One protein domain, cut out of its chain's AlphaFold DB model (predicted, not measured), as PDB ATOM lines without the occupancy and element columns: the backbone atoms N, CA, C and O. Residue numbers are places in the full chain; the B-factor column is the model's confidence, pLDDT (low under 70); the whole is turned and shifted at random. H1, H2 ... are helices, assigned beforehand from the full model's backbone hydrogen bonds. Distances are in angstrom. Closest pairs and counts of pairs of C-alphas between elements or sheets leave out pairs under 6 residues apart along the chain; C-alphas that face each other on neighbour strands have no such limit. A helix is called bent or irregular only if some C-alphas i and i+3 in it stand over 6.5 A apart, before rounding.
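What this domain is: This is residues 16 to 64 of the 243 residues of an uncharacterized protein of Golovinomyces cichoracearum (UniProt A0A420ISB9). The model is a wide open U: the long helix H2 is its base, two stretches with no named element rise from the two ends of that base as arms, and the small helices H1 and H3 are at the tips. The inside of the U is empty, and no helix touches another. The printed part has 49 residues with three named helices, in the order H1, H2, H3, and no named strand; the class is all helix, with 34 of the 49 residues in the helices. The whole is extended, with a radius of gyration of the C-alphas of 17.4 A, and flat in outline, spanning 44 by 31 by 15 A.

How they stand to each other: Start at residues 16 to 23, which are H1; they belong to a run, residues 16 to 30, that stands free. From there a short link of 9 residues leads to H2, residues 33 to 52, and no C-alpha of H1 comes within 8 A of H2: the two are apart. After Glu 52 a tight link of 5 residues leads to H3, residues 58 to 63, and H2 and H3 are apart by the same test. H1 and H3 are apart too. Residues 40 to 64, of which 40 to 52 belong to H2 and 58 to 63 to H3, stand free. Look at the backbone O and N atoms inside the helices: in H1, H2 and H3 every O i to N i+4 pair is within hydrogen-bond range.

Where its parts are: Find C-alpha 16 at (142.501, 190.234, 129.472); from there H1 runs 8 residues, Glu 16 to Ser 23, and 10.6 A from first to last C-alpha. Go on to C-alpha 33 at (125.720, 199.916, 109.734), where H2 begins; its 20 residues, Lys 33 to Glu 52, cover 28.9 A. H3 takes up His 58 to His 63, 6 residues and 8.4 A, and ends at C-alpha 63, (146.812, 227.070, 139.468). None of the three helices is bent.

The domain as a whole: The two C-alphas farthest apart are those of Thr 32 and Asp 64, at 45.7 A, while the first and last printed C-alphas, of Glu 16 and Asp 64, are 40.9 A apart. The printed part has no cut, and neither link is long. In the B-factor column the mean pLDDT of the printed part is 79.9; look for values under 70 at residue 16, residues 18 to 29 and residue 64. The mean is 66 in H1, 92 in H2 and 79 in H3.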
ATOM      1  N   GLU A  16     143.410 190.881 130.428       68.25
ATOM      2  CA  GLU A  16     142.501 190.234 129.472       68.25
ATOM      3  C   GLU A  16     141.252 189.658 130.166       68.25
ATOM      4  O   GLU A  16     140.125 189.861 129.708       68.25
ATOM      5  N   SER A  17     141.416 189.037 131.340       71.12
ATOM      6  CA  SER A  17     140.298 188.454 132.094       71.12
ATOM      7  C   SER A  17     139.370 189.515 132.697       71.12
ATOM      8  O   SER A  17     138.186 189.252 132.925       71.12
ATOM      9  N   GLN A  18     139.891 190.713 132.984       66.69
ATOM     10  CA  GLN A  18     139.100 191.840 133.483       66.69
ATOM     11  C   GLN A  18     138.280 192.480 132.358       66.69
ATOM     12  O   GLN A  18     137.110 192.805 132.574       66.69
ATOM     13  N   ILE A  19     138.849 192.585 131.154       66.62
ATOM     14  CA  ILE A  19     138.154 193.097 129.965       66.62
ATOM     15  C   ILE A  19     136.959 192.205 129.612       66.62
ATOM     16  O   ILE A  19     135.855 192.719 129.424       66.62
ATOM     17  N   ASP A  20     137.120 190.880 129.627       67.31
ATOM     18  CA  ASP A  20     136.020 189.951 129.327       67.31
ATOM     19  C   ASP A  20     134.913 189.946 130.399       67.31
ATOM     20  O   ASP A  20     133.728 189.746 130.111       67.31
ATOM     21  N   LYS A  21     135.257 190.223 131.661       66.19
ATOM     22  CA  LYS A  21     134.268 190.385 132.745       66.19
ATOM     23  C   LYS A  21     133.478 191.694 132.625       66.19
ATOM     24  O   LYS A  21     132.339 191.756 133.100       66.19
ATOM     25  N   LEU A  22     134.062 192.728 132.014       60.66
ATOM     26  CA  LEU A  22     133.419 194.021 131.754       60.66
ATOM     27  C   LEU A  22     132.576 193.988 130.468       60.66
ATOM     28  O   LEU A  22     131.435 194.451 130.480       60.66
ATOM     29  N   SER A  23     133.075 193.358 129.401       59.25
ATOM     30  CA  SER A  23     132.376 193.242 128.111       59.25
ATOM     31  C   SER A  23     131.077 192.435 128.208       59.25
ATOM     32  O   SER A  23     130.098 192.750 127.535       59.25
ATOM     33  N   ASN A  24     131.004 191.464 129.124       57.31
ATOM     34  CA  ASN A  24     129.776 190.711 129.396       57.31
ATOM     35  C   ASN A  24     128.653 191.545 130.051       57.31
ATOM     36  O   ASN A  24     127.500 191.109 130.073       57.31
ATOM     37  N   LYS A  25     128.955 192.736 130.593       58.06
ATOM     38  CA  LYS A  25     127.966 193.626 131.235       58.06
ATOM     39  C   LYS A  25     127.486 194.748 130.316       58.06
ATOM     40  O   LYS A  25     126.398 195.288 130.529       58.06
ATOM     41  N   GLU A  26     128.246 195.070 129.278       57.03
ATOM     42  CA  GLU A  26     127.829 196.013 128.251       57.03
ATOM     43  C   GLU A  26     127.003 195.262 127.214       57.03
ATOM     44  O   GLU A  26     127.513 194.532 126.367       57.03
ATOM     45  N   LYS A  27     125.677 195.409 127.305       57.44
ATOM     46  CA  LYS A  27     124.740 194.908 126.296       57.44
ATOM     47  C   LYS A  27     125.257 195.352 124.931       57.44
ATOM     48  O   LYS A  27     125.217 196.541 124.635       57.44
ATOM     49  N   VAL A  28     125.738 194.410 124.121       59.25
ATOM     50  CA  VAL A  28     126.206 194.678 122.761       59.25
ATOM     51  C   VAL A  28     125.013 195.201 121.967       59.25
ATOM     52  O   VAL A  28     124.206 194.431 121.438       59.25
ATOM     53  N   ILE A  29     124.854 196.524 121.934       67.12
ATOM     54  CA  ILE A  29     123.864 197.182 121.094       67.12
ATOM     55  C   ILE A  29     124.326 196.870 119.680       67.12
ATOM     56  O   ILE A  29     125.405 197.282 119.254       67.12
ATOM     57  N   LYS A  30     123.549 196.054 118.969       79.38
ATOM     58  CA  LYS A  30     123.808 195.729 117.568       79.38
ATOM     59  C   LYS A  30     123.513 196.981 116.751       79.38
ATOM     60  O   LYS A  30     122.445 197.098 116.159       79.38
ATOM     61  N   LEU A  31     124.450 197.927 116.772       78.44
ATOM     62  CA  LEU A  31     124.346 199.163 116.022       78.44
ATOM     63  C   LEU A  31     124.221 198.797 114.549       78.44
ATOM     64  O   LEU A  31     125.009 198.001 114.013       78.44
ATOM     65  N   THR A  32     123.225 199.373 113.895       88.31
ATOM     66  CA  THR A  32     123.081 199.203 112.451       88.31
ATOM     67  C   THR A  32     124.303 199.797 111.742       88.31
ATOM     68  O   THR A  32     125.021 200.642 112.280       88.31
ATOM     69  N   LYS A  33     124.582 199.375 110.502       90.56
ATOM     70  CA  LYS A  33     125.720 199.916 109.734       90.56
ATOM     71  C   LYS A  33     125.652 201.447 109.600       90.56
ATOM     72  O   LYS A  33     126.691 202.101 109.620       90.56
ATOM     73  N   ALA A  34     124.441 201.995 109.485       89.06
ATOM     74  CA  ALA A  34     124.203 203.434 109.423       89.06
ATOM     75  C   ALA A  34     124.590 204.131 110.735       89.06
ATOM     76  O   ALA A  34     125.304 205.126 110.717       89.06
ATOM     77  N   GLU A  35     124.197 203.560 111.866       89.06
ATOM     78  CA  GLU A  35     124.525 204.077 113.194       89.06
ATOM     79  C   GLU A  35     126.028 203.997 113.489       89.06
ATOM     80  O   GLU A  35     126.619 204.948 113.986       89.06
ATOM     81  N   ARG A  36     126.698 202.915 113.070       91.81
ATOM     82  CA  ARG A  36     128.162 202.815 113.165       91.81
ATOM     83  C   ARG A  36     128.869 203.908 112.357       91.81
ATOM     84  O   ARG A  36     129.864 204.459 112.819       91.81
ATOM     85  N   LEU A  37     128.367 204.214 111.158       91.50
ATOM     86  CA  LEU A  37     128.898 205.300 110.331       91.50
ATOM     87  C   LEU A  37     128.631 206.676 110.952       91.50
ATOM     88  O   LEU A  37     129.522 207.522 110.915       91.50
ATOM     89  N   ALA A  38     127.452 206.885 111.542       91.38
ATOM     90  CA  ALA A  38     127.122 208.113 112.259       91.38
ATOM     91  C   ALA A  38     128.065 208.322 113.451       91.38
ATOM     92  O   ALA A  38     128.730 209.353 113.523       91.38
ATOM     93  N   ASN A  39     128.239 207.298 114.291       92.31
ATOM     94  CA  ASN A  39     129.158 207.342 115.427       92.31
ATOM     95  C   ASN A  39     130.591 207.640 114.976       92.31
ATOM     96  O   ASN A  39     131.252 208.487 115.562       92.31
ATOM     97  N   HIS A  40     131.059 207.009 113.894       95.12
ATOM     98  CA  HIS A  40     132.394 207.273 113.353       95.12
ATOM     99  C   HIS A  40     132.554 208.716 112.839       95.12
ATOM    100  O   HIS A  40     133.599 209.348 113.011       95.12
ATOM    101  N   ALA A  41     131.521 209.269 112.198       94.94
ATOM    102  CA  ALA A  41     131.533 210.662 111.763       94.94
ATOM    103  C   ALA A  41     131.546 211.626 112.962       94.94
ATOM    104  O   ALA A  41     132.283 212.616 112.948       94.94
ATOM    105  N   GLU A  42     130.779 211.327 114.010       94.31
ATOM    106  CA  GLU A  42     130.740 212.105 115.248       94.31
ATOM    107  C   GLU A  42     132.066 212.055 116.011       94.31
ATOM    108  O   GLU A  42     132.563 213.103 116.431       94.31
ATOM    109  N   THR A  43     132.685 210.877 116.137       95.19
ATOM    110  CA  THR A  43     133.997 210.731 116.781       95.19
ATOM    111  C   THR A  43     135.063 211.501 116.023       95.19
ATOM    112  O   THR A  43     135.832 212.237 116.637       95.19
ATOM    113  N   ASN A  44     135.059 211.423 114.689       95.69
ATOM    114  CA  ASN A  44     135.964 212.226 113.876       95.69
ATOM    115  C   ASN A  44     135.726 213.711 114.131       95.69
ATOM    116  O   ASN A  44     136.666 214.429 114.458       95.69
ATOM    117  N   LYS A  45     134.473 214.179 114.072       96.00
ATOM    118  CA  LYS A  45     134.130 215.581 114.351       96.00
ATOM    119  C   LYS A  45     134.612 216.031 115.733       96.00
ATOM    120  O   LYS A  45     135.052 217.168 115.861       96.00
ATOM    121  N   LYS A  46     134.549 215.166 116.749       95.12
ATOM    122  CA  LYS A  46     135.072 215.455 118.090       95.12
ATOM    123  C   LYS A  46     136.592 215.633 118.088       95.12
ATOM    124  O   LYS A  46     137.052 216.586 118.697       95.12
ATOM    125  N   ILE A  47     137.336 214.787 117.370       93.56
ATOM    126  CA  ILE A  47     138.800 214.907 117.219       93.56
ATOM    127  C   ILE A  47     139.168 216.228 116.532       93.56
ATOM    128  O   ILE A  47     140.055 216.945 116.990       93.56
ATOM    129  N   TRP A  48     138.456 216.578 115.456       93.81
ATOM    130  CA  TRP A  48     138.673 217.848 114.757       93.81
ATOM    131  C   TRP A  48     138.371 219.046 115.662       93.81
ATOM    132  O   TRP A  48     139.178 219.963 115.743       93.81
ATOM    133  N   LYS A  49     137.262 219.004 116.408       92.50
ATOM    134  CA  LYS A  49     136.928 220.047 117.387       92.50
ATOM    135  C   LYS A  49     137.971 220.163 118.495       92.50
ATOM    136  O   LYS A  49     138.376 221.272 118.802       92.50
ATOM    137  N   SER A  50     138.442 219.046 119.055       88.31
ATOM    138  CA  SER A  50     139.465 219.079 120.107       88.31
ATOM    139  C   SER A  50     140.812 219.602 119.615       88.31
ATOM    140  O   SER A  50     141.587 220.088 120.422       88.31
ATOM    141  N   ALA A  51     141.100 219.492 118.316       88.38
ATOM    142  CA  ALA A  51     142.303 220.069 117.720       88.38
ATOM    143  C   ALA A  51     142.158 221.575 117.420       88.38
ATOM    144  O   ALA A  51     143.161 222.279 117.335       88.38
ATOM    145  N   GLU A  52     140.931 222.069 117.225       86.56
ATOM    146  CA  GLU A  52     140.643 223.502 117.054       86.56
ATOM    147  C   GLU A  52     140.516 224.236 118.397       86.56
ATOM    148  O   GLU A  52     140.830 225.425 118.487       86.56
ATOM    149  N   GLU A  53     140.050 223.547 119.439       83.81
ATOM    150  CA  GLU A  53     140.011 224.077 120.797       83.81
ATOM    151  C   GLU A  53     141.446 224.191 121.346       83.81
ATOM    152  O   GLU A  53     142.208 223.225 121.273       83.81
ATOM    153  N   PRO A  54     141.859 225.356 121.886       79.81
ATOM    154  CA  PRO A  54     143.185 225.488 122.478       79.81
ATOM    155  C   PRO A  54     143.322 224.483 123.624       79.81
ATOM    156  O   PRO A  54     142.446 224.424 124.490       79.81
ATOM    157  N   GLU A  55     144.410 223.702 123.630       77.75
ATOM    158  CA  GLU A  55     144.666 222.718 124.684       77.75
ATOM    159  C   GLU A  55     144.539 223.386 126.058       77.75
ATOM    160  O   GLU A  55     145.260 224.326 126.404       77.75
ATOM    161  N   THR A  56     143.570 222.918 126.844       79.88
ATOM    162  CA  THR A  56     143.358 223.427 128.195       79.88
ATOM    163  C   THR A  56     144.409 222.805 129.106       79.88
ATOM    164  O   THR A  56     144.285 221.668 129.554       79.88
ATOM    165  N   PHE A  57     145.488 223.540 129.379       83.75
ATOM    166  CA  PHE A  57     146.509 223.099 130.326       83.75
ATOM    167  C   PHE A  57     145.905 223.011 131.733       83.75
ATOM    168  O   PHE A  57     145.825 224.008 132.451       83.75
ATOM    169  N   HIS A  58     145.491 221.810 132.140       83.75
ATOM    170  CA  HIS A  58     144.815 221.577 133.420       83.75
ATOM    171  C   HIS A  58     145.632 222.050 134.631       83.75
ATOM    172  O   HIS A  58     145.050 222.502 135.611       83.75
ATOM    173  N   PHE A  59     146.967 222.026 134.546       80.88
ATOM    174  CA  PHE A  59     147.840 222.590 135.577       80.88
ATOM    175  C   PHE A  59     147.686 224.109 135.697       80.88
ATOM    176  O   PHE A  59     147.488 224.609 136.795       80.88
ATOM    177  N   LEU A  60     147.701 224.859 134.589       77.50
ATOM    178  CA  LEU A  60     147.480 226.310 134.637       77.50
ATOM    179  C   LEU A  60     146.055 226.637 135.103       77.50
ATOM    180  O   LEU A  60     145.890 227.478 135.976       77.50
ATOM    181  N   ALA A  61     145.052 225.896 134.624       80.50
ATOM    182  CA  ALA A  61     143.660 226.074 135.041       80.50
ATOM    183  C   ALA A  61     143.437 225.795 136.543       80.50
ATOM    184  O   ALA A  61     142.656 226.485 137.191       80.50
ATOM    185  N   ALA A  62     144.133 224.808 137.118       78.62
ATOM    186  CA  ALA A  62     144.080 224.516 138.551       78.62
ATOM    187  C   ALA A  62     144.898 225.514 139.390       78.62
ATOM    188  O   ALA A  62     144.569 225.775 140.548       78.62
ATOM    189  N   HIS A  63     145.962 226.079 138.816       70.50
ATOM    190  CA  HIS A  63     146.812 227.070 139.468       70.50
ATOM    191  C   HIS A  63     146.350 228.520 139.238       70.50
ATOM    192  O   HIS A  63     146.898 229.411 139.870       70.50
ATOM    193  N   ASP A  64     145.303 228.797 138.451       65.81
ATOM    194  CA  ASP A  64     144.745 230.153 138.242       65.81
ATOM    195  C   ASP A  64     144.223 230.836 139.526       65.81
ATOM    196  O   ASP A  64     143.918 232.040 139.541       65.81
TER     197      ASP A  64